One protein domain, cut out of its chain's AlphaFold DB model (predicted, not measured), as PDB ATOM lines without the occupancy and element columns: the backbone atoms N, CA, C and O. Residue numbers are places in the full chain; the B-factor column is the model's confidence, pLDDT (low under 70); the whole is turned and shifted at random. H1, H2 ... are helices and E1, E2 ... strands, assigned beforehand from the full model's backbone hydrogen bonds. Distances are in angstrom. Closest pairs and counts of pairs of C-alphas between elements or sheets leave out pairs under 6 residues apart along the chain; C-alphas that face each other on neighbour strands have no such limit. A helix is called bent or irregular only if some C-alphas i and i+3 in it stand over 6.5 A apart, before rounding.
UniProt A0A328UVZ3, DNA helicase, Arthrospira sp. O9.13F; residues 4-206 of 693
ATOM      1  N   PRO A   4      41.496  -5.963 -10.835       66.44
ATOM      2  CA  PRO A   4      41.912  -7.371 -10.771       66.44
ATOM      3  C   PRO A   4      40.918  -8.293 -10.043       66.44
ATOM      4  O   PRO A   4      40.986  -9.515 -10.205       66.44
ATOM      5  N   CYS A   5      40.019  -7.720  -9.236       73.31
ATOM      6  CA  CYS A   5      38.973  -8.438  -8.512       73.31
ATOM      7  C   CYS A   5      37.751  -8.751  -9.390       73.31
ATOM      8  O   CYS A   5      36.910  -9.536  -8.968       73.31
ATOM      9  N   PHE A   6      37.651  -8.170 -10.593       76.69
ATOM     10  CA  PHE A   6      36.567  -8.436 -11.537       76.69
ATOM     11  C   PHE A   6      37.053  -9.392 -12.632       76.69
ATOM     12  O   PHE A   6      37.937  -9.075 -13.433       76.69
ATOM     13  N   GLN A   7      36.504 -10.603 -12.645       75.88
ATOM     14  CA  GLN A   7      36.843 -11.657 -13.601       75.88
ATOM     15  C   GLN A   7      35.566 -12.391 -14.005       75.88
ATOM     16  O   GLN A   7      34.646 -12.505 -13.196       75.88
ATOM     17  N   SER A   8      35.524 -12.923 -15.230       82.12
ATOM     18  CA  SER A   8      34.494 -13.900 -15.579       82.12
ATOM     19  C   SER A   8      34.647 -15.120 -14.671       82.12
ATOM     20  O   SER A   8      35.761 -15.486 -14.278       82.12
ATOM     21  N   PHE A   9      33.527 -15.751 -14.323       86.00
ATOM     22  CA  PHE A   9      33.537 -16.843 -13.356       86.00
ATOM     23  C   PHE A   9      34.408 -18.017 -13.829       86.00
ATOM     24  O   PHE A   9      35.230 -18.521 -13.071       86.00
ATOM     25  N   GLN A  10      34.339 -18.373 -15.114       86.44
ATOM     26  CA  GLN A  10      35.171 -19.427 -15.699       86.44
ATOM     27  C   GLN A  10      36.677 -19.113 -15.621       86.44
ATOM     28  O   GLN A  10      37.458 -19.972 -15.212       86.44
ATOM     29  N   ASP A  11      37.104 -17.889 -15.965       82.69
ATOM     30  CA  ASP A  11      38.521 -17.506 -15.872       82.69
ATOM     31  C   ASP A  11      39.004 -17.524 -14.420       82.69
ATOM     32  O   ASP A  11      40.115 -17.982 -14.144       82.69
ATOM     33  N   PHE A  12      38.164 -17.058 -13.492       87.19
ATOM     34  CA  PHE A  12      38.438 -17.131 -12.064       87.19
ATOM     35  C   PHE A  12      38.687 -18.583 -11.626       87.19
ATOM     36  O   PHE A  12      39.721 -18.859 -11.023       87.19
ATOM     37  N   LEU A  13      37.808 -19.518 -11.998       89.31
ATOM     38  CA  LEU A  13      37.933 -20.940 -11.658       89.31
ATOM     39  C   LEU A  13      39.181 -21.595 -12.253       89.31
ATOM     40  O   LEU A  13      39.892 -22.310 -11.550       89.31
ATOM     41  N   ILE A  14      39.493 -21.320 -13.524       85.94
ATOM     42  CA  ILE A  14      40.708 -21.838 -14.170       85.94
ATOM     43  C   ILE A  14      41.960 -21.346 -13.432       85.94
ATOM     44  O   ILE A  14      42.905 -22.113 -13.248       85.94
ATOM     45  N   ASN A  15      41.962 -20.096 -12.959       84.06
ATOM     46  CA  ASN A  15      43.076 -19.530 -12.195       84.06
ATOM     47  C   ASN A  15      43.244 -20.159 -10.799       84.06
ATOM     48  O   ASN A  15      44.312 -20.013 -10.205       84.06
ATOM     49  N   LEU A  16      42.231 -20.865 -10.283       85.25
ATOM     50  CA  LEU A  16      42.343 -21.644  -9.048       85.25
ATOM     51  C   LEU A  16      43.004 -23.008  -9.265       85.25
ATOM     52  O   LEU A  16      43.367 -23.658  -8.290       85.25
ATOM     53  N   LEU A  17      43.170 -23.480 -10.500       83.38
ATOM     54  CA  LEU A  17      43.769 -24.785 -10.767       83.38
ATOM     55  C   LEU A  17      45.292 -24.692 -10.967       83.38
ATOM     56  O   LEU A  17      45.799 -23.713 -11.521       83.38
ATOM     57  N   PRO A  18      46.060 -25.726 -10.568       77.38
ATOM     58  CA  PRO A  18      47.467 -25.823 -10.942       77.38
ATOM     59  C   PRO A  18      47.616 -25.961 -12.476       77.38
ATOM     60  O   PRO A  18      46.685 -26.412 -13.148       77.38
ATOM     61  N   PRO A  19      48.780 -25.609 -13.065       70.75
ATOM     62  CA  PRO A  19      48.986 -25.650 -14.520       70.75
ATOM     63  C   PRO A  19      48.652 -27.005 -15.160       70.75
ATOM     64  O   PRO A  19      47.951 -27.055 -16.160       70.75
ATOM     65  N   GLU A  20      49.065 -28.098 -14.516       76.69
ATOM     66  CA  GLU A  20      48.832 -29.473 -14.983       76.69
ATOM     67  C   GLU A  20      47.340 -29.835 -15.087       76.69
ATOM     68  O   GLU A  20      46.954 -30.691 -15.881       76.69
ATOM     69  N   GLU A  21      46.495 -29.181 -14.287       82.25
ATOM     70  CA  GLU A  21      45.044 -29.366 -14.307       82.25
ATOM     71  C   GLU A  21      44.358 -28.356 -15.225       82.25
ATOM     72  O   GLU A  21      43.481 -28.737 -15.991       82.25
ATOM     73  N   SER A  22      44.770 -27.086 -15.197       79.62
ATOM     74  CA  SER A  22      44.182 -26.047 -16.058       79.62
ATOM     75  C   SER A  22      44.414 -26.301 -17.550       79.62
ATOM     76  O   SER A  22      43.543 -25.964 -18.346       79.62
ATOM     77  N   ASP A  23      45.515 -26.957 -17.933       78.69
ATOM     78  CA  ASP A  23      45.773 -27.357 -19.324       78.69
ATOM     79  C   ASP A  23      44.770 -28.415 -19.840       78.69
ATOM     80  O   ASP A  23      44.612 -28.569 -21.051       78.69
ATOM     81  N   LYS A  24      44.049 -29.121 -18.952       83.12
ATOM     82  CA  LYS A  24      42.966 -30.049 -19.340       83.12
ATOM     83  C   LYS A  24      41.684 -29.317 -19.747       83.12
ATOM     84  O   LYS A  24      40.873 -29.882 -20.473       83.12
ATOM     85  N   PHE A  25      41.516 -28.069 -19.312       87.06
ATOM     86  CA  PHE A  25      40.357 -27.222 -19.607       87.06
ATOM     87  C   PHE A  25      40.647 -26.302 -20.797       87.06
ATOM     88  O   PHE A  25      40.575 -25.073 -20.714       87.06
ATOM     89  N   ASP A  26      41.023 -26.914 -21.919       81.25
ATOM     90  CA  ASP A  26      41.264 -26.208 -23.176       81.25
ATOM     91  C   ASP A  26      39.946 -25.663 -23.745       81.25
ATOM     92  O   ASP A  26      38.977 -26.411 -23.889       81.25
ATOM     93  N   ARG A  27      39.901 -24.371 -24.094       76.69
ATOM     94  CA  ARG A  27      38.681 -23.715 -24.593       76.69
ATOM     95  C   ARG A  27      38.158 -24.359 -25.879       76.69
ATOM     96  O   ARG A  27      36.947 -24.412 -26.054       76.69
ATOM     97  N   ASP A  28      39.031 -24.926 -26.712       76.56
ATOM     98  CA  ASP A  28      38.630 -25.625 -27.945       76.56
ATOM     99  C   ASP A  28      37.887 -26.949 -27.675       76.56
ATOM    100  O   ASP A  28      37.277 -27.531 -28.574       76.56
ATOM    101  N   ARG A  29      37.942 -27.444 -26.434       83.69
ATOM    102  CA  ARG A  29      37.254 -28.660 -25.977       83.69
ATOM    103  C   ARG A  29      36.076 -28.374 -25.044       83.69
ATOM    104  O   ARG A  29      35.505 -29.313 -24.485       83.69
ATOM    105  N   TYR A  30      35.718 -27.106 -24.874       87.19
ATOM    106  CA  TYR A  30      34.534 -26.719 -24.123       87.19
ATOM    107  C   TYR A  30      33.261 -27.133 -24.874       87.19
ATOM    108  O   TYR A  30      33.154 -26.930 -26.082       87.19
ATOM    109  N   ILE A  31      32.291 -27.704 -24.161       85.69
ATOM    110  CA  ILE A  31      30.967 -28.038 -24.691       85.69
ATOM    111  C   ILE A  31      29.970 -26.980 -24.232       85.69
ATOM    112  O   ILE A  31      29.589 -26.925 -23.062       85.69
ATOM    113  N   SER A  32      29.474 -26.192 -25.184       80.88
ATOM    114  CA  SER A  32      28.308 -25.340 -24.966       80.88
ATOM    115  C   SER A  32      27.003 -26.139 -25.086       80.88
ATOM    116  O   SER A  32      26.966 -27.251 -25.627       80.88
ATOM    117  N   PHE A  33      25.880 -25.550 -24.657       79.25
ATOM    118  CA  PHE A  33      24.562 -26.158 -24.874       79.25
ATOM    119  C   PHE A  33      24.286 -26.446 -26.361       79.25
ATOM    120  O   PHE A  33      23.658 -27.449 -26.699       79.25
ATOM    121  N   TYR A  34      24.786 -25.609 -27.271       71.12
ATOM    122  CA  TYR A  34      24.621 -25.828 -28.705       71.12
ATOM    123  C   TYR A  34      25.352 -27.070 -29.204       71.12
ATOM    124  O   TYR A  34      24.754 -27.871 -29.933       71.12
ATOM    125  N   ASP A  35      26.597 -27.269 -28.772       78.88
ATOM    126  CA  ASP A  35      27.385 -28.456 -29.116       78.88
ATOM    127  C   ASP A  35      26.687 -29.713 -28.595       78.88
ATOM    128  O   ASP A  35      26.448 -30.672 -29.341       78.88
ATOM    129  N   PHE A  36      26.238 -29.662 -27.337       85.75
ATOM    130  CA  PHE A  36      25.417 -30.713 -26.749       85.75
ATOM    131  C   PHE A  36      24.151 -30.975 -27.570       85.75
ATOM    132  O   PHE A  36      23.855 -32.127 -27.884       85.75
ATOM    133  N   ARG A  37      23.417 -29.930 -27.973       78.38
ATOM    134  CA  ARG A  37      22.185 -30.043 -28.762       78.38
ATOM    135  C   ARG A  37      22.420 -30.735 -30.096       78.38
ATOM    136  O   ARG A  37      21.608 -31.590 -30.462       78.38
ATOM    137  N   GLN A  38      23.511 -30.440 -30.806       77.62
ATOM    138  CA  GLN A  38      23.839 -31.140 -32.054       77.62
ATOM    139  C   GLN A  38      24.093 -32.635 -31.810       77.62
ATOM    140  O   GLN A  38      23.556 -33.480 -32.528       77.62
ATOM    141  N   HIS A  39      24.867 -32.981 -30.778       81.94
ATOM    142  CA  HIS A  39      25.130 -34.380 -30.435       81.94
ATOM    143  C   HIS A  39      23.875 -35.117 -29.959       81.94
ATOM    144  O   HIS A  39      23.634 -36.252 -30.378       81.94
ATOM    145  N   CYS A  40      23.069 -34.468 -29.121       81.44
ATOM    146  CA  CYS A  40      21.853 -35.022 -28.548       81.44
ATOM    147  C   CYS A  40      20.806 -35.273 -29.637       81.44
ATOM    148  O   CYS A  40      20.331 -36.395 -29.757       81.44
ATOM    149  N   THR A  41      20.545 -34.300 -30.519       76.06
ATOM    150  CA  THR A  41      19.540 -34.424 -31.597       76.06
ATOM    151  C   THR A  41      19.853 -35.571 -32.569       76.06
ATOM    152  O   THR A  41      18.948 -36.231 -33.078       76.06
ATOM    153  N   HIS A  42      21.136 -35.847 -32.834       71.75
ATOM    154  CA  HIS A  42      21.530 -36.977 -33.682       71.75
ATOM    155  C   HIS A  42      21.351 -38.341 -33.001       71.75
ATOM    156  O   HIS A  42      21.137 -39.342 -33.684       71.75
ATOM    157  N   ARG A  43      21.465 -38.393 -31.671       77.25
ATOM    158  CA  ARG A  43      21.481 -39.638 -30.885       77.25
ATOM    159  C   ARG A  43      20.130 -39.970 -30.270       77.25
ATOM    160  O   ARG A  43      19.820 -41.147 -30.110       77.25
ATOM    161  N   GLN A  44      19.345 -38.956 -29.923       72.75
ATOM    162  CA  GLN A  44      18.045 -39.102 -29.300       72.75
ATOM    163  C   GLN A  44      16.970 -38.250 -29.948       72.75
ATOM    164  O   GLN A  44      17.150 -37.071 -30.230       72.75
ATOM    165  N   LYS A  45      15.816 -38.889 -30.143       69.06
ATOM    166  CA  LYS A  45      14.608 -38.257 -30.686       69.06
ATOM    167  C   LYS A  45      13.476 -38.164 -29.670       69.06
ATOM    168  O   LYS A  45      12.496 -37.482 -29.932       69.06
ATOM    169  N   ARG A  46      13.577 -38.891 -28.549       75.69
ATOM    170  CA  ARG A  46      12.488 -39.014 -27.569       75.69
ATOM    171  C   ARG A  46      12.401 -37.827 -26.609       75.69
ATOM    172  O   ARG A  46      11.296 -37.453 -26.240       75.69
ATOM    173  N   TYR A  47      13.539 -37.276 -26.202       79.12
ATOM    174  CA  TYR A  47      13.622 -36.158 -25.261       79.12
ATOM    175  C   TYR A  47      14.268 -34.964 -25.951       79.12
ATOM    176  O   TYR A  47      15.181 -35.145 -26.762       79.12
ATOM    177  N   SER A  48      13.798 -33.758 -25.633       77.06
ATOM    178  CA  SER A  48      14.394 -32.540 -26.169       77.06
ATOM    179  C   SER A  48      15.818 -32.357 -25.631       77.06
ATOM    180  O   SER A  48      16.120 -32.745 -24.494       77.06
ATOM    181  N   PRO A  49      16.726 -31.776 -26.425       81.69
ATOM    182  CA  PRO A  49      18.046 -31.392 -25.950       81.69
ATOM    183  C   PRO A  49      18.011 -30.458 -24.737       81.69
ATOM    184  O   PRO A  49      18.838 -30.614 -23.847       81.69
ATOM    185  N   GLU A  50      17.047 -29.540 -24.675       79.31
ATOM    186  CA  GLU A  50      16.826 -28.592 -23.582       79.31
ATOM    187  C   GLU A  50      16.569 -29.333 -22.265       79.31
ATOM    188  O   GLU A  50      17.274 -29.116 -21.280       79.31
ATOM    189  N   LEU A  51      15.623 -30.279 -22.266       82.31
ATOM    190  CA  LEU A  51      15.316 -31.108 -21.102       82.31
ATOM    191  C   LEU A  51      16.510 -31.984 -20.702       82.31
ATOM    192  O   LEU A  51      16.852 -32.075 -19.524       82.31
ATOM    193  N   CYS A  52      17.173 -32.608 -21.680       89.25
ATOM    194  CA  CYS A  52      18.360 -33.424 -21.425       89.25
ATOM    195  C   CYS A  52      19.482 -32.610 -20.764       89.25
ATOM    196  O   CYS A  52      20.082 -33.060 -19.787       89.25
ATOM    197  N   TRP A  53      19.761 -31.417 -21.292       87.62
ATOM    198  CA  TRP A  53      20.790 -30.527 -20.767       87.62
ATOM    199  C   TRP A  53      20.429 -30.006 -19.382       87.62
ATOM    200  O   TRP A  53      21.293 -29.991 -18.512       87.62
ATOM    201  N   HIS A  54      19.158 -29.656 -19.154       85.88
ATOM    202  CA  HIS A  54      18.662 -29.255 -17.840       85.88
ATOM    203  C   HIS A  54      18.990 -30.304 -16.778       85.88
ATOM    204  O   HIS A  54      19.600 -30.000 -15.756       85.88
ATOM    205  N   ILE A  55      18.634 -31.562 -17.051       89.62
ATOM    206  CA  ILE A  55      18.852 -32.669 -16.117       89.62
ATOM    207  C   ILE A  55      20.337 -32.889 -15.866       89.62
ATOM    208  O   ILE A  55      20.758 -32.999 -14.715       89.62
ATOM    209  N   ILE A  56      21.141 -32.924 -16.927       91.88
ATOM    210  CA  ILE A  56      22.575 -33.176 -16.804       91.88
ATOM    211  C   ILE A  56      23.265 -32.046 -16.037       91.88
ATOM    212  O   ILE A  56      23.997 -32.308 -15.081       91.88
ATOM    213  N   ARG A  57      23.027 -30.793 -16.438       89.25
ATOM    214  CA  ARG A  57      23.704 -29.621 -15.883       89.25
ATOM    215  C   ARG A  57      23.231 -29.313 -14.466       89.25
ATOM    216  O   ARG A  57      24.069 -29.157 -13.588       89.25
ATOM    217  N   THR A  58      21.921 -29.230 -14.234       85.62
ATOM    218  CA  THR A  58      21.362 -28.806 -12.940       85.62
ATOM    219  C   THR A  58      21.382 -29.918 -11.906       85.62
ATOM    220  O   THR A  58      21.686 -29.650 -10.747       85.62
ATOM    221  N   PHE A  59      21.048 -31.148 -12.301       87.56
ATOM    222  CA  PHE A  59      20.840 -32.238 -11.353       87.56
ATOM    223  C   PHE A  59      22.029 -33.203 -11.307       87.56
ATOM    224  O   PHE A  59      22.723 -33.253 -10.294       87.56
ATOM    225  N   ILE A  60      22.323 -33.903 -12.409       91.25
ATOM    226  CA  ILE A  60      23.347 -34.967 -12.439       91.25
ATOM    227  C   ILE A  60      24.732 -34.437 -12.038       91.25
ATOM    228  O   ILE A  60      25.376 -35.002 -11.152       91.25
ATOM    229  N   LYS A  61      25.194 -33.350 -12.676       90.69
ATOM    230  CA  LYS A  61      26.506 -32.746 -12.397       90.69
ATOM    231  C   LYS A  61      26.463 -31.629 -11.347       90.69
ATOM    232  O   LYS A  61      27.404 -31.536 -10.559       90.69
ATOM    233  N   GLY A  62      25.418 -30.793 -11.353       87.06
ATOM    234  CA  GLY A  62      25.407 -29.483 -10.683       87.06
ATOM    235  C   GLY A  62      24.549 -29.340  -9.421       87.06
ATOM    236  O   GLY A  62      24.363 -28.212  -8.958       87.06
ATOM    237  N   TYR A  63      24.018 -30.427  -8.846       81.56
ATOM    238  CA  TYR A  63      23.176 -30.334  -7.644       81.56
ATOM    239  C   TYR A  63      23.969 -30.386  -6.335       81.56
ATOM    240  O   TYR A  63      23.821 -29.511  -5.481       81.56
ATOM    241  N   SER A  64      24.811 -31.405  -6.158       73.38
ATOM    242  CA  SER A  64      25.629 -31.590  -4.957       73.38
ATOM    243  C   SER A  64      26.888 -32.411  -5.251       73.38
ATOM    244  O   SER A  64      26.991 -33.105  -6.264       73.38
ATOM    245  N   LEU A  65      27.857 -32.329  -4.335       65.62
ATOM    246  CA  LEU A  65      28.904 -33.336  -4.207       65.62
ATOM    247  C   LEU A  65      28.371 -34.414  -3.264       65.62
ATOM    248  O   LEU A  65      28.295 -34.186  -2.055       65.62
ATOM    249  N   VAL A  66      27.978 -35.568  -3.801       51.81
ATOM    250  CA  VAL A  66      27.673 -36.731  -2.966       51.81
ATOM    251  C   VAL A  66      29.018 -37.249  -2.435       51.81
ATOM    252  O   VAL A  66      29.856 -37.734  -3.187       51.81
ATOM    253  N   THR A  67      29.272 -36.957  -1.153       44.00
ATOM    254  CA  THR A  67      30.326 -37.464  -0.246       44.00
ATOM    255  C   THR A  67      31.587 -38.094  -0.854       44.00
ATOM    256  O   THR A  67      31.514 -39.182  -1.402       44.00
ATOM    257  N   GLN A  68      32.755 -37.481  -0.600       42.09
ATOM    258  CA  GLN A  68      34.144 -38.006  -0.680       42.09
ATOM    259  C   GLN A  68      34.631 -38.708  -1.977       42.09
ATOM    260  O   GLN A  68      35.838 -38.717  -2.201       42.09
ATOM    261  N   ASN A  69      33.753 -39.188  -2.862       50.34
ATOM    262  CA  ASN A  69      34.072 -40.000  -4.041       50.34
ATOM    263  C   ASN A  69      33.709 -39.341  -5.385       50.34
ATOM    264  O   ASN A  69      33.825 -39.991  -6.418       50.34
ATOM    265  N   ASP A  70      33.293 -38.067  -5.397       62.06
ATOM    266  CA  ASP A  70      32.891 -37.353  -6.625       62.06
ATOM    267  C   ASP A  70      31.745 -38.037  -7.397       62.06
ATOM    268  O   ASP A  70      31.680 -37.986  -8.625       62.06
ATOM    269  N   GLU A  71      30.800 -38.664  -6.698       71.69
ATOM    270  CA  GLU A  71      29.697 -39.346  -7.374       71.69
ATOM    271  C   GLU A  71      28.697 -38.333  -7.969       71.69
ATOM    272  O   GLU A  71      28.434 -37.255  -7.414       71.69
ATOM    273  N   TYR A  72      28.207 -38.640  -9.173       88.19
ATOM    274  CA  TYR A  72      27.150 -37.889  -9.853       88.19
ATOM    275  C   TYR A  72      25.785 -38.313  -9.309       88.19
ATOM    276  O   TYR A  72      25.611 -39.480  -8.969       88.19
ATOM    277  N   MET A  73      24.809 -37.401  -9.294       89.25
ATOM    278  CA  MET A  73      23.466 -37.703  -8.786       89.25
ATOM    279  C   MET A  73      22.813 -38.839  -9.586       89.25
ATOM    280  O   MET A  73      22.690 -38.762 -10.814       89.25
ATOM    281  N   THR A  74      22.382 -39.872  -8.869       90.56
ATOM    282  CA  THR A  74      21.675 -41.047  -9.387       90.56
ATOM    283  C   THR A  74      20.152 -40.852  -9.359       90.56
ATOM    284  O   THR A  74      19.659 -39.899  -8.748       90.56
ATOM    285  N   PRO A  75      19.368 -41.717 -10.029       90.50
ATOM    286  CA  PRO A  75      17.911 -41.710  -9.904       90.50
ATOM    287  C   PRO A  75      17.428 -41.872  -8.458       90.50
ATOM    288  O   PRO A  75      16.475 -41.203  -8.065       90.50
ATOM    289  N   GLU A  76      18.110 -42.695  -7.661       88.19
ATOM    290  CA  GLU A  76      17.816 -42.874  -6.239       88.19
ATOM    291  C   GLU A  76      18.034 -41.571  -5.455       88.19
ATOM    292  O   GLU A  76      17.155 -41.148  -4.707       88.19
ATOM    293  N   ASP A  77      19.148 -40.873  -5.696       87.62
ATOM    294  CA  ASP A  77      19.418 -39.568  -5.074       87.62
ATOM    295  C   ASP A  77      18.392 -38.504  -5.496       87.62
ATOM    296  O   ASP A  77      18.002 -37.640  -4.705       87.62
ATOM    297  N   TYR A  78      17.949 -38.541  -6.760       87.75
ATOM    298  CA  TYR A  78      16.929 -37.622  -7.257       87.75
ATOM    299  C   TYR A  78      15.602 -37.821  -6.524       87.75
ATOM    300  O   TYR A  78      14.883 -36.850  -6.279       87.75
ATOM    301  N   ASP A  79      15.274 -39.051  -6.123       86.25
ATOM    302  CA  ASP A  79      14.045 -39.325  -5.390       86.25
ATOM    303  C   ASP A  79      13.992 -38.638  -4.017       86.25
ATOM    304  O   ASP A  79      12.903 -38.224  -3.598       86.25
ATOM    305  N   ASP A  80      15.147 -38.372  -3.410       85.06
ATOM    306  CA  ASP A  80      15.282 -37.659  -2.137       85.06
ATOM    307  C   ASP A  80      15.299 -36.124  -2.279       85.06
ATOM    308  O   ASP A  80      15.233 -35.397  -1.281       85.06
ATOM    309  N   VAL A  81      15.327 -35.591  -3.508       82.00
ATOM    310  CA  VAL A  81      15.261 -34.141  -3.746       82.00
ATOM    311  C   VAL A  81      13.947 -33.574  -3.181       82.00
ATOM    312  O   VAL A  81      12.863 -34.106  -3.457       82.00
ATOM    313  N   PRO A  82      13.982 -32.460  -2.421       79.19
ATOM    314  CA  PRO A  82      12.775 -31.848  -1.882       79.19
ATOM    315  C   PRO A  82      11.729 -31.579  -2.969       79.19
ATOM    316  O   PRO A  82      12.036 -31.021  -4.021       79.19
ATOM    317  N   ARG A  83      10.453 -31.891  -2.695       70.88
ATOM    318  CA  ARG A  83       9.347 -31.737  -3.669       70.88
ATOM    319  C   ARG A  83       9.253 -30.348  -4.313       70.88
ATOM    320  O   ARG A  83       8.753 -30.231  -5.419       70.88
ATOM    321  N   ARG A  84       9.702 -29.296  -3.621       66.44
ATOM    322  CA  ARG A  84       9.695 -27.911  -4.127       66.44
ATOM    323  C   ARG A  84      10.801 -27.631  -5.155       66.44
ATOM    324  O   ARG A  84      10.681 -26.672  -5.915       66.44
ATOM    325  N   GLU A  85      11.854 -28.447  -5.161       70.38
ATOM    326  CA  GLU A  85      13.002 -28.374  -6.077       70.38
ATOM    327  C   GLU A  85      12.893 -29.376  -7.238       70.38
ATOM    328  O   GLU A  85      13.531 -29.175  -8.269       70.38
ATOM    329  N   LYS A  86      12.052 -30.414  -7.120       74.12
ATOM    330  CA  LYS A  86      11.740 -31.328  -8.228       74.12
ATOM    331  C   LYS A  86      10.939 -30.609  -9.315       74.12
ATOM    332  O   LYS A  86       9.732 -30.421  -9.194       74.12
ATOM    333  N   THR A  87      11.625 -30.204 -10.377       70.38
ATOM    334  CA  THR A  87      11.025 -29.587 -11.572       70.38
ATOM    335  C   THR A  87      10.610 -30.610 -12.631       70.38
ATOM    336  O   THR A  87      10.000 -30.234 -13.627       70.38
ATOM    337  N   ILE A  88      10.949 -31.890 -12.445       82.44
ATOM    338  CA  ILE A  88      10.805 -32.958 -13.441       82.44
ATOM    339  C   ILE A  88      10.305 -34.222 -12.732       82.44
ATOM    340  O   ILE A  88      10.561 -34.425 -11.544       82.44
ATOM    341  N   SER A  89       9.567 -35.075 -13.441       84.38
ATOM    342  CA  SER A  89       9.135 -36.363 -12.898       84.38
ATOM    343  C   SER A  89      10.307 -37.344 -12.761       84.38
ATOM    344  O   SER A  89      11.230 -37.354 -13.585       84.38
ATOM    345  N   SER A  90      10.265 -38.200 -11.734       87.62
ATOM    346  CA  SER A  90      11.304 -39.211 -11.495       87.62
ATOM    347  C   SER A  90      11.479 -40.153 -12.687       87.62
ATOM    348  O   SER A  90      12.602 -40.526 -13.022       87.62
ATOM    349  N   GLU A  91      10.397 -40.484 -13.402       88.50
ATOM    350  CA  GLU A  91      10.466 -41.356 -14.578       88.50
ATOM    351  C   GLU A  91      11.255 -40.721 -15.729       88.50
ATOM    352  O   GLU A  91      11.985 -41.406 -16.450       88.50
ATOM    353  N   VAL A  92      11.110 -39.407 -15.928       87.50
ATOM    354  CA  VAL A  92      11.840 -38.675 -16.970       87.50
ATOM    355  C   VAL A  92      13.311 -38.535 -16.590       87.50
ATOM    356  O   VAL A  92      14.174 -38.727 -17.451       87.50
ATOM    357  N   PHE A  93      13.600 -38.264 -15.313       91.62
ATOM    358  CA  PHE A  93      14.965 -38.232 -14.798       91.62
ATOM    359  C   PHE A  93      15.685 -39.569 -15.021       91.62
ATOM    360  O   PHE A  93      16.731 -39.592 -15.674       91.62
ATOM    361  N   ASP A  94      15.099 -40.684 -14.567       92.56
ATOM    362  CA  ASP A  94      15.671 -42.028 -14.732       92.56
ATOM    363  C   ASP A  94      15.901 -42.366 -16.213       92.56
ATOM    364  O   ASP A  94      16.962 -42.859 -16.604       92.56
ATOM    365  N   ALA A  95      14.948 -42.019 -17.081       92.06
ATOM    366  CA  ALA A  95      15.088 -42.262 -18.507       92.06
ATOM    367  C   ALA A  95      16.269 -41.499 -19.132       92.06
ATOM    368  O   ALA A  95      17.019 -42.081 -19.922       92.06
ATOM    369  N   ILE A  96      16.459 -40.223 -18.784       92.38
ATOM    370  CA  ILE A  96      17.572 -39.406 -19.287       92.38
ATOM    371  C   ILE A  96      18.905 -39.873 -18.691       92.38
ATOM    372  O   ILE A  96      19.887 -40.000 -19.433       92.38
ATOM    373  N   TYR A  97      18.929 -40.231 -17.406       93.81
ATOM    374  CA  TYR A  97      20.095 -40.824 -16.752       93.81
ATOM    375  C   TYR A  97      20.535 -42.134 -17.427       93.81
ATOM    376  O   TYR A  97      21.721 -42.385 -17.609       93.81
ATOM    377  N   ARG A  98      19.602 -42.976 -17.881       92.62
ATOM    378  CA  ARG A  98      19.951 -44.241 -18.553       92.62
ATOM    379  C   ARG A  98      20.294 -44.085 -20.032       92.62
ATOM    380  O   ARG A  98      21.103 -44.846 -20.553       92.62
ATOM    381  N   GLN A  99      19.650 -43.155 -20.737       92.06
ATOM    382  CA  GLN A  99      19.717 -43.088 -22.206       92.06
ATOM    383  C   GLN A  99      20.657 -42.004 -22.736       92.06
ATOM    384  O   GLN A  99      21.173 -42.136 -23.849       92.06
ATOM    385  N   VAL A 100      20.858 -40.922 -21.981       93.06
ATOM    386  CA  VAL A 100      21.575 -39.728 -22.448       93.06
ATOM    387  C   VAL A 100      22.878 -39.535 -21.689       93.06
ATOM    388  O   VAL A 100      23.935 -39.379 -22.299       93.06
ATOM    389  N   TRP A 101      22.821 -39.615 -20.362       94.38
ATOM    390  CA  TRP A 101      23.995 -39.432 -19.517       94.38
ATOM    391  C   TRP A 101      25.194 -40.324 -19.897       94.38
ATOM    392  O   TRP A 101      26.290 -39.778 -19.989       94.38
ATOM    393  N   PRO A 102      25.059 -41.623 -20.244       94.19
ATOM    394  CA  PRO A 102      26.227 -42.477 -20.472       94.19
ATOM    395  C   PRO A 102      27.097 -42.045 -21.655       94.19
ATOM    396  O   PRO A 102      28.323 -42.108 -21.585       94.19
ATOM    397  N   TRP A 103      26.486 -41.598 -22.761       93.06
ATOM    398  CA  TRP A 103      27.269 -41.138 -23.910       93.06
ATOM    399  C   TRP A 103      27.885 -39.765 -23.649       93.06
ATOM    400  O   TRP A 103      28.986 -39.505 -24.132       93.06
ATOM    401  N   TYR A 104      27.187 -38.903 -22.906       93.88
ATOM    402  CA  TYR A 104      27.683 -37.571 -22.582       93.88
ATOM    403  C   TYR A 104      28.828 -37.641 -21.571       93.88
ATOM    404  O   TYR A 104      29.883 -37.061 -21.802       93.88
ATOM    405  N   TYR A 105      28.673 -38.461 -20.532       92.69
ATOM    406  CA  TYR A 105      29.732 -38.795 -19.591       92.69
ATOM    407  C   TYR A 105      30.970 -39.324 -20.315       92.69
ATOM    408  O   TYR A 105      32.065 -38.817 -20.106       92.69
ATOM    409  N   LYS A 106      30.807 -40.270 -21.249       91.12
ATOM    410  CA  LYS A 106      31.928 -40.774 -22.052       91.12
ATOM    411  C   LYS A 106      32.619 -39.670 -22.862       91.12
ATOM    412  O   LYS A 106      33.840 -39.670 -22.987       91.12
ATOM    413  N   LEU A 107      31.853 -38.737 -23.426       91.19
ATOM    414  CA  LEU A 107      32.397 -37.615 -24.190       91.19
ATOM    415  C   LEU A 107      33.272 -36.708 -23.312       91.19
ATOM    416  O   LEU A 107      34.369 -36.347 -23.738       91.19
ATOM    417  N   THR A 108      32.822 -36.388 -22.096       90.69
ATOM    418  CA  THR A 108      33.568 -35.509 -21.185       90.69
ATOM    419  C   THR A 108      34.689 -36.230 -20.425       90.69
ATOM    420  O   THR A 108      35.719 -35.636 -20.132       90.69
ATOM    421  N   HIS A 109      34.544 -37.526 -20.144       85.31
ATOM    422  CA  HIS A 109      35.530 -38.295 -19.375       85.31
ATOM    423  C   HIS A 109      36.637 -38.899 -20.259       85.31
ATOM    424  O   HIS A 109      37.819 -38.714 -19.981       85.31
ATOM    425  N   ASP A 110      36.272 -39.561 -21.365       85.38
ATOM    426  CA  ASP A 110      37.235 -40.230 -22.257       85.38
ATOM    427  C   ASP A 110      37.678 -39.322 -23.416       85.38
ATOM    428  O   ASP A 110      38.801 -39.423 -23.911       85.38
ATOM    429  N   GLY A 111      36.784 -38.448 -23.893       81.88
ATOM    430  CA  GLY A 111      37.038 -37.566 -25.038       81.88
ATOM    431  C   GLY A 111      37.866 -36.323 -24.704       81.88
ATOM    432  O   GLY A 111      38.336 -35.634 -25.611       81.88
ATOM    433  N   GLY A 112      38.058 -36.031 -23.414       85.62
ATOM    434  CA  GLY A 112      38.738 -34.827 -22.932       85.62
ATOM    435  C   GLY A 112      37.982 -33.530 -23.233       85.62
ATOM    436  O   GLY A 112      38.605 -32.472 -23.258       85.62
ATOM    437  N   TYR A 113      36.683 -33.621 -23.527       91.38
ATOM    438  CA  TYR A 113      35.785 -32.470 -23.565       91.38
ATOM    439  C   TYR A 113      35.325 -32.110 -22.153       91.38
ATOM    440  O   TYR A 113      35.383 -32.945 -21.256       91.38
ATOM    441  N   TRP A 114      34.845 -30.892 -21.944       93.25
ATOM    442  CA  TRP A 114      34.405 -30.459 -20.618       93.25
ATOM    443  C   TRP A 114      33.297 -29.413 -20.700       93.25
ATOM    444  O   TRP A 114      33.195 -28.676 -21.679       93.25
ATOM    445  N   ASP A 115      32.480 -29.337 -19.655       91.81
ATOM    446  CA  ASP A 115      31.530 -28.247 -19.425       91.81
ATOM    447  C   ASP A 115      31.825 -27.515 -18.104       91.81
ATOM    448  O   ASP A 115      32.728 -27.887 -17.349       91.81
ATOM    449  N   ASP A 116      31.073 -26.449 -17.811       89.88
ATOM    450  CA  ASP A 116      31.309 -25.639 -16.605       89.88
ATOM    451  C   ASP A 116      31.258 -26.479 -15.322       89.88
ATOM    452  O   ASP A 116      32.049 -26.252 -14.406       89.88
ATOM    453  N   GLN A 117      30.373 -27.482 -15.263       90.44
ATOM    454  CA  GLN A 117      30.209 -28.311 -14.072       90.44
ATOM    455  C   GLN A 117      31.436 -29.198 -13.844       90.44
ATOM    456  O   GLN A 117      31.841 -29.380 -12.696       90.44
ATOM    457  N   ASP A 118      32.083 -29.686 -14.906       92.25
ATOM    458  CA  ASP A 118      33.350 -30.422 -14.793       92.25
ATOM    459  C   ASP A 118      34.463 -29.550 -14.188       92.25
ATOM    460  O   ASP A 118      35.203 -30.000 -13.308       92.25
ATOM    461  N   LEU A 119      34.553 -28.282 -14.606       92.44
ATOM    462  CA  LEU A 119      35.537 -27.329 -14.083       92.44
ATOM    463  C   LEU A 119      35.327 -27.066 -12.587       92.44
ATOM    464  O   LEU A 119      36.274 -27.135 -11.803       92.44
ATOM    465  N   ILE A 120      34.088 -26.809 -12.172       91.06
ATOM    466  CA  ILE A 120      33.749 -26.521 -10.769       91.06
ATOM    467  C   ILE A 120      34.013 -27.728  -9.878       91.06
ATOM    468  O   ILE A 120      34.631 -27.586  -8.819       91.06
ATOM    469  N   ARG A 121      33.582 -28.921 -10.309       89.69
ATOM    470  CA  ARG A 121      33.849 -30.167  -9.581       89.69
ATOM    471  C   ARG A 121      35.350 -30.369  -9.418       89.69
ATOM    472  O   ARG A 121      35.801 -30.652  -8.308       89.69
ATOM    473  N   ARG A 122      36.143 -30.120 -10.467       89.75
ATOM    474  CA  ARG A 122      37.602 -30.247 -10.386       89.75
ATOM    475  C   ARG A 122      38.240 -29.228  -9.446       89.75
ATOM    476  O   ARG A 122      39.122 -29.600  -8.675       89.75
ATOM    477  N   VAL A 123      37.788 -27.973  -9.461       89.94
ATOM    478  CA  VAL A 123      38.243 -26.941  -8.512       89.94
ATOM    479  C   VAL A 123      37.956 -27.368  -7.076       89.94
ATOM    480  O   VAL A 123      38.865 -27.344  -6.248       89.94
ATOM    481  N   LEU A 124      36.732 -27.815  -6.786       86.88
ATOM    482  CA  LEU A 124      36.339 -28.271  -5.451       86.88
ATOM    483  C   LEU A 124      37.160 -29.482  -4.981       86.88
ATOM    484  O   LEU A 124      37.518 -29.542  -3.809       86.88
ATOM    485  N   GLN A 125      37.500 -30.410  -5.878       85.62
ATOM    486  CA  GLN A 125      38.352 -31.565  -5.563       85.62
ATOM    487  C   GLN A 125      39.804 -31.187  -5.276       85.62
ATOM    488  O   GLN A 125      40.397 -31.696  -4.331       85.62
ATOM    489  N   VAL A 126      40.400 -30.346  -6.128       84.94
ATOM    490  CA  VAL A 126      41.832 -30.023  -6.059       84.94
ATOM    491  C   VAL A 126      42.119 -29.047  -4.925       84.94
ATOM    492  O   VAL A 126      43.110 -29.204  -4.218       84.94
ATOM    493  N   GLN A 127      41.266 -28.036  -4.753       82.44
ATOM    494  CA  GLN A 127      41.453 -27.032  -3.711       82.44
ATOM    495  C   GLN A 127      40.959 -27.528  -2.352       82.44
ATOM    496  O   GLN A 127      41.613 -27.254  -1.345       82.44
ATOM    497  N   GLY A 128      39.849 -28.272  -2.301       78.50
ATOM    498  CA  GLY A 128      39.234 -28.680  -1.038       78.50
ATOM    499  C   GLY A 128      39.004 -27.469  -0.127       78.50
ATOM    500  O   GLY A 128      38.366 -26.495  -0.531       78.50
ATOM    501  N   ASP A 129      39.586 -27.506   1.071       74.62
ATOM    502  CA  ASP A 129      39.505 -26.420   2.060       74.62
ATOM    503  C   ASP A 129      40.513 -25.277   1.814       74.62
ATOM    504  O   ASP A 129      40.441 -24.233   2.458       74.62
ATOM    505  N   ASN A 130      41.437 -25.424   0.854       82.31
ATOM    506  CA  ASN A 130      42.455 -24.416   0.522       82.31
ATOM    507  C   ASN A 130      41.963 -23.334  -0.453       82.31
ATOM    508  O   ASN A 130      42.767 -22.562  -0.983       82.31
ATOM    509  N   LEU A 131      40.654 -23.266  -0.705       85.31
ATOM    510  CA  LEU A 131      40.063 -22.229  -1.543       85.31
ATOM    511  C   LEU A 131      40.422 -20.824  -1.026       85.31
ATOM    512  O   LEU A 131      40.410 -20.585   0.187       85.31
ATOM    513  N   PRO A 132      40.704 -19.861  -1.923       86.38
ATOM    514  CA  PRO A 132      40.941 -18.489  -1.508       86.38
ATOM    515  C   PRO A 132      39.699 -17.913  -0.833       86.38
ATOM    516  O   PRO A 132      38.566 -18.154  -1.252       86.38
ATOM    517  N   LYS A 133      39.941 -17.125   0.213       86.88
ATOM    518  CA  LYS A 133      38.901 -16.534   1.047       86.88
ATOM    519  C   LYS A 133      38.771 -15.040   0.770       86.88
ATOM    520  O   LYS A 133      39.753 -14.300   0.840       86.88
ATOM    521  N   TYR A 134      37.550 -14.602   0.491       87.44
ATOM    522  CA  TYR A 134      37.208 -13.227   0.145       87.44
ATOM    523  C   TYR A 134      36.311 -12.600   1.206       87.44
ATOM    524  O   TYR A 134      35.409 -13.237   1.750       87.44
ATOM    525  N   THR A 135      36.556 -11.320   1.483       86.12
ATOM    526  CA  THR A 135      35.763 -10.541   2.442       86.12
ATOM    527  C   THR A 135      34.454 -10.048   1.847       86.12
ATOM    528  O   THR A 135      33.550  -9.760   2.605       86.12
ATOM    529  N   ALA A 136      34.335  -9.899   0.530       88.62
ATOM    530  CA  ALA A 136      33.099  -9.471  -0.117       88.62
ATOM    531  C   ALA A 136      32.971 -10.146  -1.478       88.62
ATOM    532  O   ALA A 136      33.968 -10.265  -2.196       88.62
ATOM    533  N   ILE A 137      31.761 -10.588  -1.813       89.31
ATOM    534  CA  ILE A 137      31.474 -11.322  -3.044       89.31
ATOM    535  C   ILE A 137      30.262 -10.691  -3.729       89.31
ATOM    536  O   ILE A 137      29.192 -10.555  -3.131       89.31
ATOM    537  N   PHE A 138      30.451 -10.323  -4.994       89.56
ATOM    538  CA  PHE A 138      29.425  -9.761  -5.865       89.56
ATOM    539  C   PHE A 138      29.234 -10.697  -7.050       89.56
ATOM    540  O   PHE A 138      30.200 -11.046  -7.729       89.56
ATOM    541  N   CYS A 139      27.993 -11.097  -7.281       87.12
ATOM    542  CA  CYS A 139      27.608 -12.002  -8.347       87.12
ATOM    543  C   CYS A 139      26.521 -11.333  -9.179       87.12
ATOM    544  O   CYS A 139      25.404 -11.149  -8.695       87.12
ATOM    545  N   ASP A 140      26.863 -10.969 -10.407       86.06
ATOM    546  CA  ASP A 140      25.892 -10.537 -11.407       86.06
ATOM    547  C   ASP A 140      25.395 -11.746 -12.210       86.06
ATOM    548  O   ASP A 140      26.073 -12.775 -12.248       86.06
ATOM    549  N   GLU A 141      24.214 -11.635 -12.815       84.06
ATOM    550  CA  GLU A 141      23.564 -12.712 -13.579       84.06
ATOM    551  C   GLU A 141      23.464 -14.045 -12.805       84.06
ATOM    552  O   GLU A 141      23.582 -15.142 -13.358       84.06
ATOM    553  N   ALA A 142      23.218 -13.964 -11.492       85.25
ATOM    554  CA  ALA A 142      23.233 -15.110 -10.587       85.25
ATOM    555  C   ALA A 142      22.216 -16.205 -10.949       85.25
ATOM    556  O   ALA A 142      22.346 -17.334 -10.474       85.25
ATOM    557  N   GLN A 143      21.227 -15.895 -11.795       81.75
ATOM    558  CA  GLN A 143      20.279 -16.870 -12.324       81.75
ATOM    559  C   GLN A 143      20.902 -17.932 -13.236       81.75
ATOM    560  O   GLN A 143      20.320 -19.003 -13.431       81.75
ATOM    561  N   ASP A 144      22.084 -17.661 -13.789       79.31
ATOM    562  CA  ASP A 144      22.789 -18.614 -14.641       79.31
ATOM    563  C   ASP A 144      23.601 -19.644 -13.822       79.31
ATOM    564  O   ASP A 144      24.110 -20.617 -14.385       79.31
ATOM    565  N   PHE A 145      23.669 -19.488 -12.490       82.19
ATOM    566  CA  PHE A 145      24.327 -20.441 -11.599       82.19
ATOM    567  C   PHE A 145      23.432 -21.622 -11.207       82.19
ATOM    568  O   PHE A 145      22.258 -21.493 -10.851       82.19
ATOM    569  N   THR A 146      24.042 -22.799 -11.198       81.31
ATOM    570  CA  THR A 146      23.555 -24.037 -10.591       81.31
ATOM    571  C   THR A 146      23.762 -24.039  -9.072       81.31
ATOM    572  O   THR A 146      24.463 -23.199  -8.499       81.31
ATOM    573  N   LYS A 147      23.178 -25.028  -8.386       80.31
ATOM    574  CA  LYS A 147      23.309 -25.185  -6.930       80.31
ATOM    575  C   LYS A 147      24.765 -25.418  -6.503       80.31
ATOM    576  O   LYS A 147      25.206 -24.843  -5.510       80.31
ATOM    577  N   LEU A 148      25.523 -26.197  -7.276       83.94
ATOM    578  CA  LEU A 148      26.943 -26.460  -7.034       83.94
ATOM    579  C   LEU A 148      27.813 -25.203  -7.204       83.94
ATOM    580  O   LEU A 148      28.744 -24.988  -6.427       83.94
ATOM    581  N   GLU A 149      27.493 -24.346  -8.174       86.88
ATOM    582  CA  GLU A 149      28.166 -23.053  -8.371       86.88
ATOM    583  C   GLU A 149      27.948 -22.127  -7.180       86.88
ATOM    584  O   GLU A 149      28.907 -21.592  -6.622       86.88
ATOM    585  N   LEU A 150      26.695 -22.005  -6.732       81.44
ATOM    586  CA  LEU A 150      26.345 -21.227  -5.545       81.44
ATOM    587  C   LEU A 150      27.035 -21.768  -4.285       81.44
ATOM    588  O   LEU A 150      27.510 -20.981  -3.465       81.44
ATOM    589  N   LEU A 151      27.150 -23.094  -4.151       81.12
ATOM    590  CA  LEU A 151      27.891 -23.733  -3.063       81.12
ATOM    591  C   LEU A 151      29.373 -23.336  -3.073       81.12
ATOM    592  O   LEU A 151      29.923 -22.986  -2.028       81.12
ATOM    593  N   LEU A 152      30.030 -23.377  -4.234       86.94
ATOM    594  CA  LEU A 152      31.421 -22.945  -4.351       86.94
ATOM    595  C   LEU A 152      31.568 -21.461  -3.989       86.94
ATOM    596  O   LEU A 152      32.446 -21.119  -3.202       86.94
ATOM    597  N   ILE A 153      30.697 -20.594  -4.517       87.12
ATOM    598  CA  ILE A 153      30.706 -19.148  -4.239       87.12
ATOM    599  C   ILE A 153      30.607 -18.880  -2.735       87.12
ATOM    600  O   ILE A 153      31.336 -18.053  -2.191       87.12
ATOM    601  N   VAL A 154      29.746 -19.622  -2.044       81.12
ATOM    602  CA  VAL A 154      29.631 -19.577  -0.589       81.12
ATOM    603  C   VAL A 154      30.949 -19.960   0.101       81.12
ATOM    604  O   VAL A 154      31.399 -19.234   0.991       81.12
ATOM    605  N   LYS A 155      31.602 -21.049  -0.326       83.31
ATOM    606  CA  LYS A 155      32.874 -21.527   0.253       83.31
ATOM    607  C   LYS A 155      34.055 -20.577   0.040       83.31
ATOM    608  O   LYS A 155      35.031 -20.647   0.788       83.31
ATOM    609  N   LEU A 156      33.975 -19.689  -0.950       87.50
ATOM    610  CA  LEU A 156      34.969 -18.638  -1.192       87.50
ATOM    611  C   LEU A 156      34.901 -17.508  -0.157       87.50
ATOM    612  O   LEU A 156      35.793 -16.667  -0.108       87.50
ATOM    613  N   SER A 157      33.864 -17.446   0.675       86.00
ATOM    614  CA  SER A 157      33.752 -16.415   1.703       86.00
ATOM    615  C   SER A 157      34.651 -16.710   2.896       86.00
ATOM    616  O   SER A 157      34.643 -17.814   3.434       86.00
ATOM    617  N   LEU A 158      35.370 -15.692   3.378       84.50
ATOM    618  CA  LEU A 158      36.123 -15.763   4.639       84.50
ATOM    619  C   LEU A 158      35.230 -16.154   5.827       84.50
ATOM    620  O   LEU A 158      35.687 -16.766   6.791       84.50
ATOM    621  N   PHE A 159      33.947 -15.809   5.749       78.69
ATOM    622  CA  PHE A 159      32.993 -16.049   6.817       78.69
ATOM    623  C   PHE A 159      32.411 -17.464   6.798       78.69
ATOM    624  O   PHE A 159      31.743 -17.816   7.755       78.69
ATOM    625  N   SER A 160      32.660 -18.293   5.775       73.81
ATOM    626  CA  SER A 160      32.062 -19.640   5.713       73.81
ATOM    627  C   SER A 160      32.455 -20.529   6.899       73.81
ATOM    628  O   SER A 160      31.654 -21.343   7.340       73.81
ATOM    629  N   ASP A 161      33.662 -20.327   7.441       70.06
ATOM    630  CA  ASP A 161      34.271 -21.208   8.450       70.06
ATOM    631  C   ASP A 161      34.520 -20.479   9.788       70.06
ATOM    632  O   ASP A 161      35.253 -20.963  10.653       70.06
ATOM    633  N   SER A 162      33.953 -19.279   9.960       67.56
ATOM    634  CA  SER A 162      34.246 -18.392  11.093       67.56
ATOM    635  C   SER A 162      33.076 -18.298  12.068       67.56
ATOM    636  O   SER A 162      32.001 -17.853  11.698       67.56
ATOM    637  N   VAL A 163      33.289 -18.587  13.352       65.06
ATOM    638  CA  VAL A 163      32.285 -18.270  14.383       65.06
ATOM    639  C   VAL A 163      32.311 -16.765  14.651       65.06
ATOM    640  O   VAL A 163      33.319 -16.233  15.118       65.06
ATOM    641  N   MET A 164      31.216 -16.068  14.350       65.81
ATOM    642  CA  MET A 164      31.101 -14.623  14.562       65.81
ATOM    643  C   MET A 164      30.210 -14.302  15.768       65.81
ATOM    644  O   MET A 164      29.231 -14.994  16.037       65.81
ATOM    645  N   TYR A 165      30.539 -13.229  16.492       64.19
ATOM    646  CA  TYR A 165      29.779 -12.772  17.659       64.19
ATOM    647  C   TYR A 165      28.983 -11.499  17.326       64.19
ATOM    648  O   TYR A 165      29.481 -10.659  16.573       64.19
ATOM    649  N   PRO A 166      27.768 -11.322  17.877       61.59
ATOM    650  CA  PRO A 166      26.958 -10.137  17.623       61.59
ATOM    651  C   PRO A 166      27.646  -8.829  18.066       61.59
ATOM    652  O   PRO A 166      28.406  -8.840  19.038       61.59
ATOM    653  N   PRO A 167      27.304  -7.682  17.445       63.84
ATOM    654  CA  PRO A 167      26.315  -7.523  16.377       63.84
ATOM    655  C   PRO A 167      26.915  -7.701  14.971       63.84
ATOM    656  O   PRO A 167      27.938  -7.104  14.645       63.84
ATOM    657  N   ILE A 168      26.222  -8.453  14.112       69.38
ATOM    658  CA  ILE A 168      26.556  -8.597  12.687       69.38
ATOM    659  C   ILE A 168      25.377  -8.040  11.884       69.38
ATOM    660  O   ILE A 168      24.329  -8.679  11.840       69.38
ATOM    661  N   PRO A 169      25.498  -6.850  11.275       68.00
ATOM    662  CA  PRO A 169      24.376  -6.229  10.571       68.00
ATOM    663  C   PRO A 169      24.065  -6.896   9.223       68.00
ATOM    664  O   PRO A 169      22.917  -6.892   8.798       68.00
ATOM    665  N   SER A 170      25.071  -7.439   8.529       74.00
ATOM    666  CA  SER A 170      24.894  -8.163   7.263       74.00
ATOM    667  C   SER A 170      26.130  -8.997   6.924       74.00
ATOM    668  O   SER A 170      27.228  -8.713   7.408       74.00
ATOM    669  N   LEU A 171      25.944 -10.009   6.073       77.62
ATOM    670  CA  LEU A 171      27.044 -10.698   5.406       77.62
ATOM    671  C   LEU A 171      27.317 -10.030   4.048       77.62
ATOM    672  O   LEU A 171      26.367  -9.650   3.364       77.62
ATOM    673  N   PRO A 172      28.584  -9.901   3.628       86.44
ATOM    674  CA  PRO A 172      28.980  -9.131   2.446       86.44
ATOM    675  C   PRO A 172      28.838  -9.934   1.142       86.44
ATOM    676  O   PRO A 172      29.793 -10.099   0.379       86.44
ATOM    677  N   PHE A 173      27.629 -10.432   0.896       85.69
ATOM    678  CA  PHE A 173      27.228 -11.046  -0.364       85.69
ATOM    679  C   PHE A 173      26.195 -10.170  -1.064       85.69
ATOM    680  O   PHE A 173      25.230  -9.726  -0.439       85.69
ATOM    681  N   ALA A 174      26.358  -9.979  -2.369       88.12
ATOM    682  CA  ALA A 174      25.356  -9.352  -3.218       88.12
ATOM    683  C   ALA A 174      25.160 -10.190  -4.485       88.12
ATOM    684  O   ALA A 174      26.098 -10.382  -5.254       88.12
ATOM    685  N   PHE A 175      23.935 -10.676  -4.686       86.31
ATOM    686  CA  PHE A 175      23.522 -11.402  -5.883       86.31
ATOM    687  C   PHE A 175      22.517 -10.546  -6.654       86.31
ATOM    688  O   PHE A 175      21.511 -10.123  -6.084       86.31
ATOM    689  N   ALA A 176      22.781 -10.312  -7.934       88.62
ATOM    690  CA  ALA A 176      21.862  -9.681  -8.873       88.62
ATOM    691  C   ALA A 176      21.476 -10.694  -9.957       88.62
ATOM    692  O   ALA A 176      22.281 -11.550 -10.320       88.62
ATOM    693  N   GLY A 177      20.234 -10.640 -10.436       86.31
ATOM    694  CA  GLY A 177      19.761 -11.545 -11.479       86.31
ATOM    695  C   GLY A 177      18.251 -11.506 -11.688       86.31
ATOM    696  O   GLY A 177      17.496 -11.080 -10.813       86.31
ATOM    697  N   ASP A 178      17.811 -11.988 -12.849       85.19
ATOM    698  CA  ASP A 178      16.399 -12.095 -13.222       85.19
ATOM    699  C   ASP A 178      16.080 -13.537 -13.668       85.19
ATOM    700  O   ASP A 178      16.501 -13.943 -14.757       85.19
ATOM    701  N   PRO A 179      15.315 -14.318 -12.879       79.69
ATOM    702  CA  PRO A 179      14.932 -15.687 -13.230       79.69
ATOM    703  C   PRO A 179      14.242 -15.805 -14.594       79.69
ATOM    704  O   PRO A 179      14.366 -16.835 -15.255       79.69
ATOM    705  N   PHE A 180      13.544 -14.765 -15.050       83.31
ATOM    706  CA  PHE A 180      12.837 -14.767 -16.331       83.31
ATOM    707  C   PHE A 180      13.757 -14.486 -17.531       83.31
ATOM    708  O   PHE A 180      13.330 -14.620 -18.680       83.31
ATOM    709  N   GLN A 181      15.028 -14.163 -17.268       82.88
ATOM    710  CA  GLN A 181      16.118 -14.058 -18.247       82.88
ATOM    711  C   GLN A 181      17.071 -15.268 -18.197       82.88
ATOM    712  O   GLN A 181      18.212 -15.195 -18.658       82.88
ATOM    713  N   THR A 182      16.606 -16.392 -17.646       80.69
ATOM    714  CA  THR A 182      17.328 -17.670 -17.640       80.69
ATOM    715  C   THR A 182      17.229 -18.316 -19.024       80.69
ATOM    716  O   THR A 182      16.194 -18.877 -19.390       80.69
ATOM    717  N   LEU A 183      18.283 -18.196 -19.833       71.50
ATOM    718  CA  LEU A 183      18.287 -18.700 -21.215       71.50
ATOM    719  C   LEU A 183      18.786 -20.140 -21.331       71.50
ATOM    720  O   LEU A 183      18.355 -20.862 -22.225       71.50
ATOM    721  N   ASN A 184      19.656 -20.558 -20.413       64.94
ATOM    722  CA  ASN A 184      20.040 -21.954 -20.262       64.94
ATOM    723  C   ASN A 184      19.202 -22.581 -19.151       64.94
ATOM    724  O   ASN A 184      18.956 -21.927 -18.143       64.94
ATOM    725  N   PRO A 185      18.791 -23.847 -19.273       60.75
ATOM    726  CA  PRO A 185      17.974 -24.488 -18.263       60.75
ATOM    727  C   PRO A 185      18.776 -24.785 -16.984       60.75
ATOM    728  O   PRO A 185      19.310 -25.876 -16.807       60.75
ATOM    729  N   THR A 186      18.878 -23.807 -16.083       60.91
ATOM    730  CA  THR A 186      19.608 -23.932 -14.807       60.91
ATOM    731  C   THR A 186      18.710 -24.367 -13.655       60.91
ATOM    732  O   THR A 186      19.216 -24.835 -12.637       60.91
ATOM    733  N   GLY A 187      17.384 -24.268 -13.808       61.62
ATOM    734  CA  GLY A 187      16.419 -24.524 -12.732       61.62
ATOM    735  C   GLY A 187      16.439 -23.457 -11.637       61.62
ATOM    736  O   GLY A 187      15.976 -23.710 -10.525       61.62
ATOM    737  N   PHE A 188      17.001 -22.281 -11.929       68.81
ATOM    738  CA  PHE A 188      17.208 -21.236 -10.941       68.81
ATOM    739  C   PHE A 188      15.905 -20.746 -10.310       68.81
ATOM    740  O   PHE A 188      14.944 -20.373 -10.984       68.81
ATOM    741  N   ARG A 189      15.904 -20.691  -8.977       69.88
ATOM    742  CA  ARG A 189      14.841 -20.098  -8.167       69.88
ATOM    743  C   ARG A 189      15.476 -19.382  -6.988       69.88
ATOM    744  O   ARG A 189      16.240 -19.989  -6.240       69.88
ATOM    745  N   TRP A 190      15.082 -18.133  -6.737       73.56
ATOM    746  CA  TRP A 190      15.556 -17.379  -5.568       73.56
ATOM    747  C   TRP A 190      15.311 -18.105  -4.243       73.56
ATOM    748  O   TRP A 190      16.106 -17.991  -3.317       73.56
ATOM    749  N   GLN A 191      14.239 -18.891  -4.155       71.75
ATOM    750  CA  GLN A 191      13.968 -19.735  -2.990       71.75
ATOM    751  C   GLN A 191      15.062 -20.793  -2.778       71.75
ATOM    752  O   GLN A 191      15.492 -20.988  -1.644       71.75
ATOM    753  N   SER A 192      15.562 -21.414  -3.851       69.31
ATOM    754  CA  SER A 192      16.659 -22.388  -3.800       69.31
ATOM    755  C   SER A 192      17.995 -21.731  -3.447       69.31
ATOM    756  O   SER A 192      18.764 -22.299  -2.674       69.31
ATOM    757  N   VAL A 193      18.254 -20.511  -3.938       71.56
ATOM    758  CA  VAL A 193      19.429 -19.713  -3.535       71.56
ATOM    759  C   VAL A 193      19.377 -19.413  -2.040       71.56
ATOM    760  O   VAL A 193      20.346 -19.662  -1.329       71.56
ATOM    761  N   LYS A 194      18.227 -18.929  -1.548       75.56
ATOM    762  CA  LYS A 194      18.009 -18.641  -0.125       75.56
ATOM    763  C   LYS A 194      18.215 -19.879   0.740       75.56
ATOM    764  O   LYS A 194      18.907 -19.781   1.746       75.56
ATOM    765  N   ALA A 195      17.649 -21.019   0.341       74.06
ATOM    766  CA  ALA A 195      17.810 -22.284   1.053       74.06
ATOM    767  C   ALA A 195      19.279 -22.729   1.082       74.06
ATOM    768  O   ALA A 195      19.826 -22.953   2.154       74.06
ATOM    769  N   THR A 196      19.956 -22.738  -0.071       70.88
ATOM    770  CA  THR A 196      21.373 -23.128  -0.167       70.88
ATOM    771  C   THR A 196      22.265 -22.211   0.669       70.88
ATOM    772  O   THR A 196      23.128 -22.680   1.404       70.88
ATOM    773  N   PHE A 197      22.045 -20.898   0.602       72.81
ATOM    774  CA  PHE A 197      22.798 -19.930   1.393       72.81
ATOM    775  C   PHE A 197      22.541 -20.099   2.895       72.81
ATOM    776  O   PHE A 197      23.470 -20.019   3.699       72.81
ATOM    777  N   PHE A 198      21.293 -20.371   3.280       73.94
ATOM    778  CA  PHE A 198      20.952 -20.658   4.666       73.94
ATOM    779  C   PHE A 198      21.666 -21.921   5.162       73.94
ATOM    780  O   PHE A 198      22.363 -21.865   6.171       73.94
ATOM    781  N   ASP A 199      21.568 -23.020   4.418       71.56
ATOM    782  CA  ASP A 199      22.124 -24.320   4.800       71.56
ATOM    783  C   ASP A 199      23.656 -24.341   4.832       71.56
ATOM    784  O   ASP A 199      24.237 -25.083   5.618       71.56
ATOM    785  N   GLN A 200      24.321 -23.553   3.984       69.25
ATOM    786  CA  GLN A 200      25.780 -23.602   3.820       69.25
ATOM    787  C   GLN A 200      26.518 -22.487   4.563       69.25
ATOM    788  O   GLN A 200      27.666 -22.675   4.947       69.25
ATOM    789  N   VAL A 201      25.879 -21.333   4.776       69.00
ATOM    790  CA  VAL A 201      26.491 -20.180   5.457       69.00
ATOM    791  C   VAL A 201      25.828 -19.941   6.800       69.00
ATOM    792  O   VAL A 201      26.484 -19.987   7.834       69.00
ATOM    793  N   ILE A 202      24.520 -19.676   6.796       72.81
ATOM    794  CA  ILE A 202      23.827 -19.174   7.989       72.81
ATOM    795  C   ILE A 202      23.772 -20.241   9.086       72.81
ATOM    796  O   ILE A 202      24.048 -19.920  10.233       72.81
ATOM    797  N   SER A 203      23.484 -21.498   8.750       72.69
ATOM    798  CA  SER A 203      23.404 -22.607   9.712       72.69
ATOM    799  C   SER A 203      24.731 -22.871  10.443       72.69
ATOM    800  O   SER A 203      24.723 -23.247  11.613       72.69
ATOM    801  N   HIS A 204      25.866 -22.649   9.770       69.25
ATOM    802  CA  HIS A 204      27.207 -22.820  10.330       69.25
ATOM    803  C   HIS A 204      27.644 -21.584  11.130       69.25
ATOM    804  O   HIS A 204      28.286 -21.717  12.171       69.25
ATOM    805  N   LEU A 205      27.272 -20.386  10.664       70.12
ATOM    806  CA  LEU A 205      27.578 -19.107  11.311       70.12
ATOM    807  C   LEU A 205      26.733 -18.825  12.555       70.12
ATOM    808  O   LEU A 205      27.224 -18.233  13.516       70.12
ATOM    809  N   ASP A 206      25.461 -19.209  12.518       69.44
ATOM    810  CA  ASP A 206      24.465 -18.965  13.557       69.44
ATOM    811  C   ASP A 206      23.678 -20.247  13.895       69.44
ATOM    812  O   ASP A 206      22.461 -20.299  13.681       69.44
TER     813      ASP A 206
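This is residues 4 to 206 of the 693 residues of the protein "DNA helicase" of Arthrospira sp. O9.13F (UniProt A0A328UVZ3). Two short parallel strands, E1 and E2, lie to one side of a row of three helices, H8, H9 and H11, with H9 in the middle, while a second group, H3, H5, H6 and H7, gathers round H4 towards one end of the domain. H1 packs on H8 with H2 nearby, and H10 packs on residues 200 to 205 of H11. The printed part has 203 residues, with eight named helices, E1, H9, H10, E2 and H11 in that order along the chain; the sheet has the order E1, E2 and is parallel, and the class is mostly helix. The whole is compact, with a radius of gyration of the C-alphas of 17.4 A, and spans 57 by 41 by 34 A along its main axes.

Start at strand E1, residues 137 to 139, with C-alpha 137 at (31.474, -11.322, -3.044); its partner E2 is residues 173 to 175. Between them lie H9, residues 147 to 155 and 12.5 A long, and H10, residues 158 to 161. After E2 comes H11, residues 190 to 205, 20.8 A long, ending at C-alpha 205 at (27.578, -19.107, 11.311); it has a kink of 36 degrees near residue 199. Go back to C-alpha 9 at (33.537, -16.843, -13.356), where H1 begins and runs to residue 15. Then find H2, residues 19 to 22; H3, residues 33 to 43, 15.1 A; H4, residues 49 to 61, 16.0 A; H5, residues 75 to 79; H6, residues 90 to 99, 14.2 A; H7, residues 101 to 109; and H8, residues 116 to 130, 20.5 A. H8 is irregular, with C-alphas 126 and 129 9.2 A apart; H4 and H10 are irregular only just, at 6.50 A between C-alphas 58 and 61 and 6.9 A between C-alphas 158 and 161.

Look first at E1 and E2, parallel at 4 degrees, where N 139 and O 174 are within hydrogen-bond range at 2.9 A. E1, H9, H10 and E2 form a strand-helix-strand unit, two parallel neighbour strands with helices between, and its crossover is right-handed. H9 touches H11, closest at the C-alphas of Val 154 and Val 201, 6.8 A, the same way at a shallow tilt of 33 degrees, only just short of steep. H10 touches H11 at Ser 160 and Val 201, C-alphas 5.6 A apart. H9 also touches H8, with the C-alphas of Ile 120 and Glu 149 closest at 7.0 A, at a shallow tilt of 27 degrees, the same way. H1 touches H8 at a steep tilt of 52 degrees, the closest C-alphas being Leu 13 and Val 123, 6.8 A; H2 and H8 are near each other. H4 and H8 only just touch, with 3 pairs of C-alphas within 8 A, the closest Lys 61 and Gln 117, 6.0 A. H4 stands about perpendicular to H6, 85 degrees, and touches it at Cys 52 and Ile 96, C-alphas 6.4 A apart. H3 touches residues 49 to 53 of H4, with the C-alphas of Arg 37 and Pro 49 closest at 5.2 A. H5 touches H6, its closest C-alphas Pro 75 and Asp 94 at 5.3 A; H6 and H7 meet only through their link. Every O i to N i+4 pair is within hydrogen-bond range in H1, H3, H5, H6, H7 and H9, against 7 of 9 in H4, 9 of 11 in H8 and 10 of 12 in H11; H2 and H10 are too short for such a pair.

The C-alphas farthest apart are those of His 42 and Pro 167, 58.3 A. The printed part has no cut. The links from H4 to H5, H10 to E2 and E2 to H11 are long. The mean pLDDT of the printed part is 80.6; 28 residues are under 70, among them residues 65 to 70, 162 to 169 and 184 to 189.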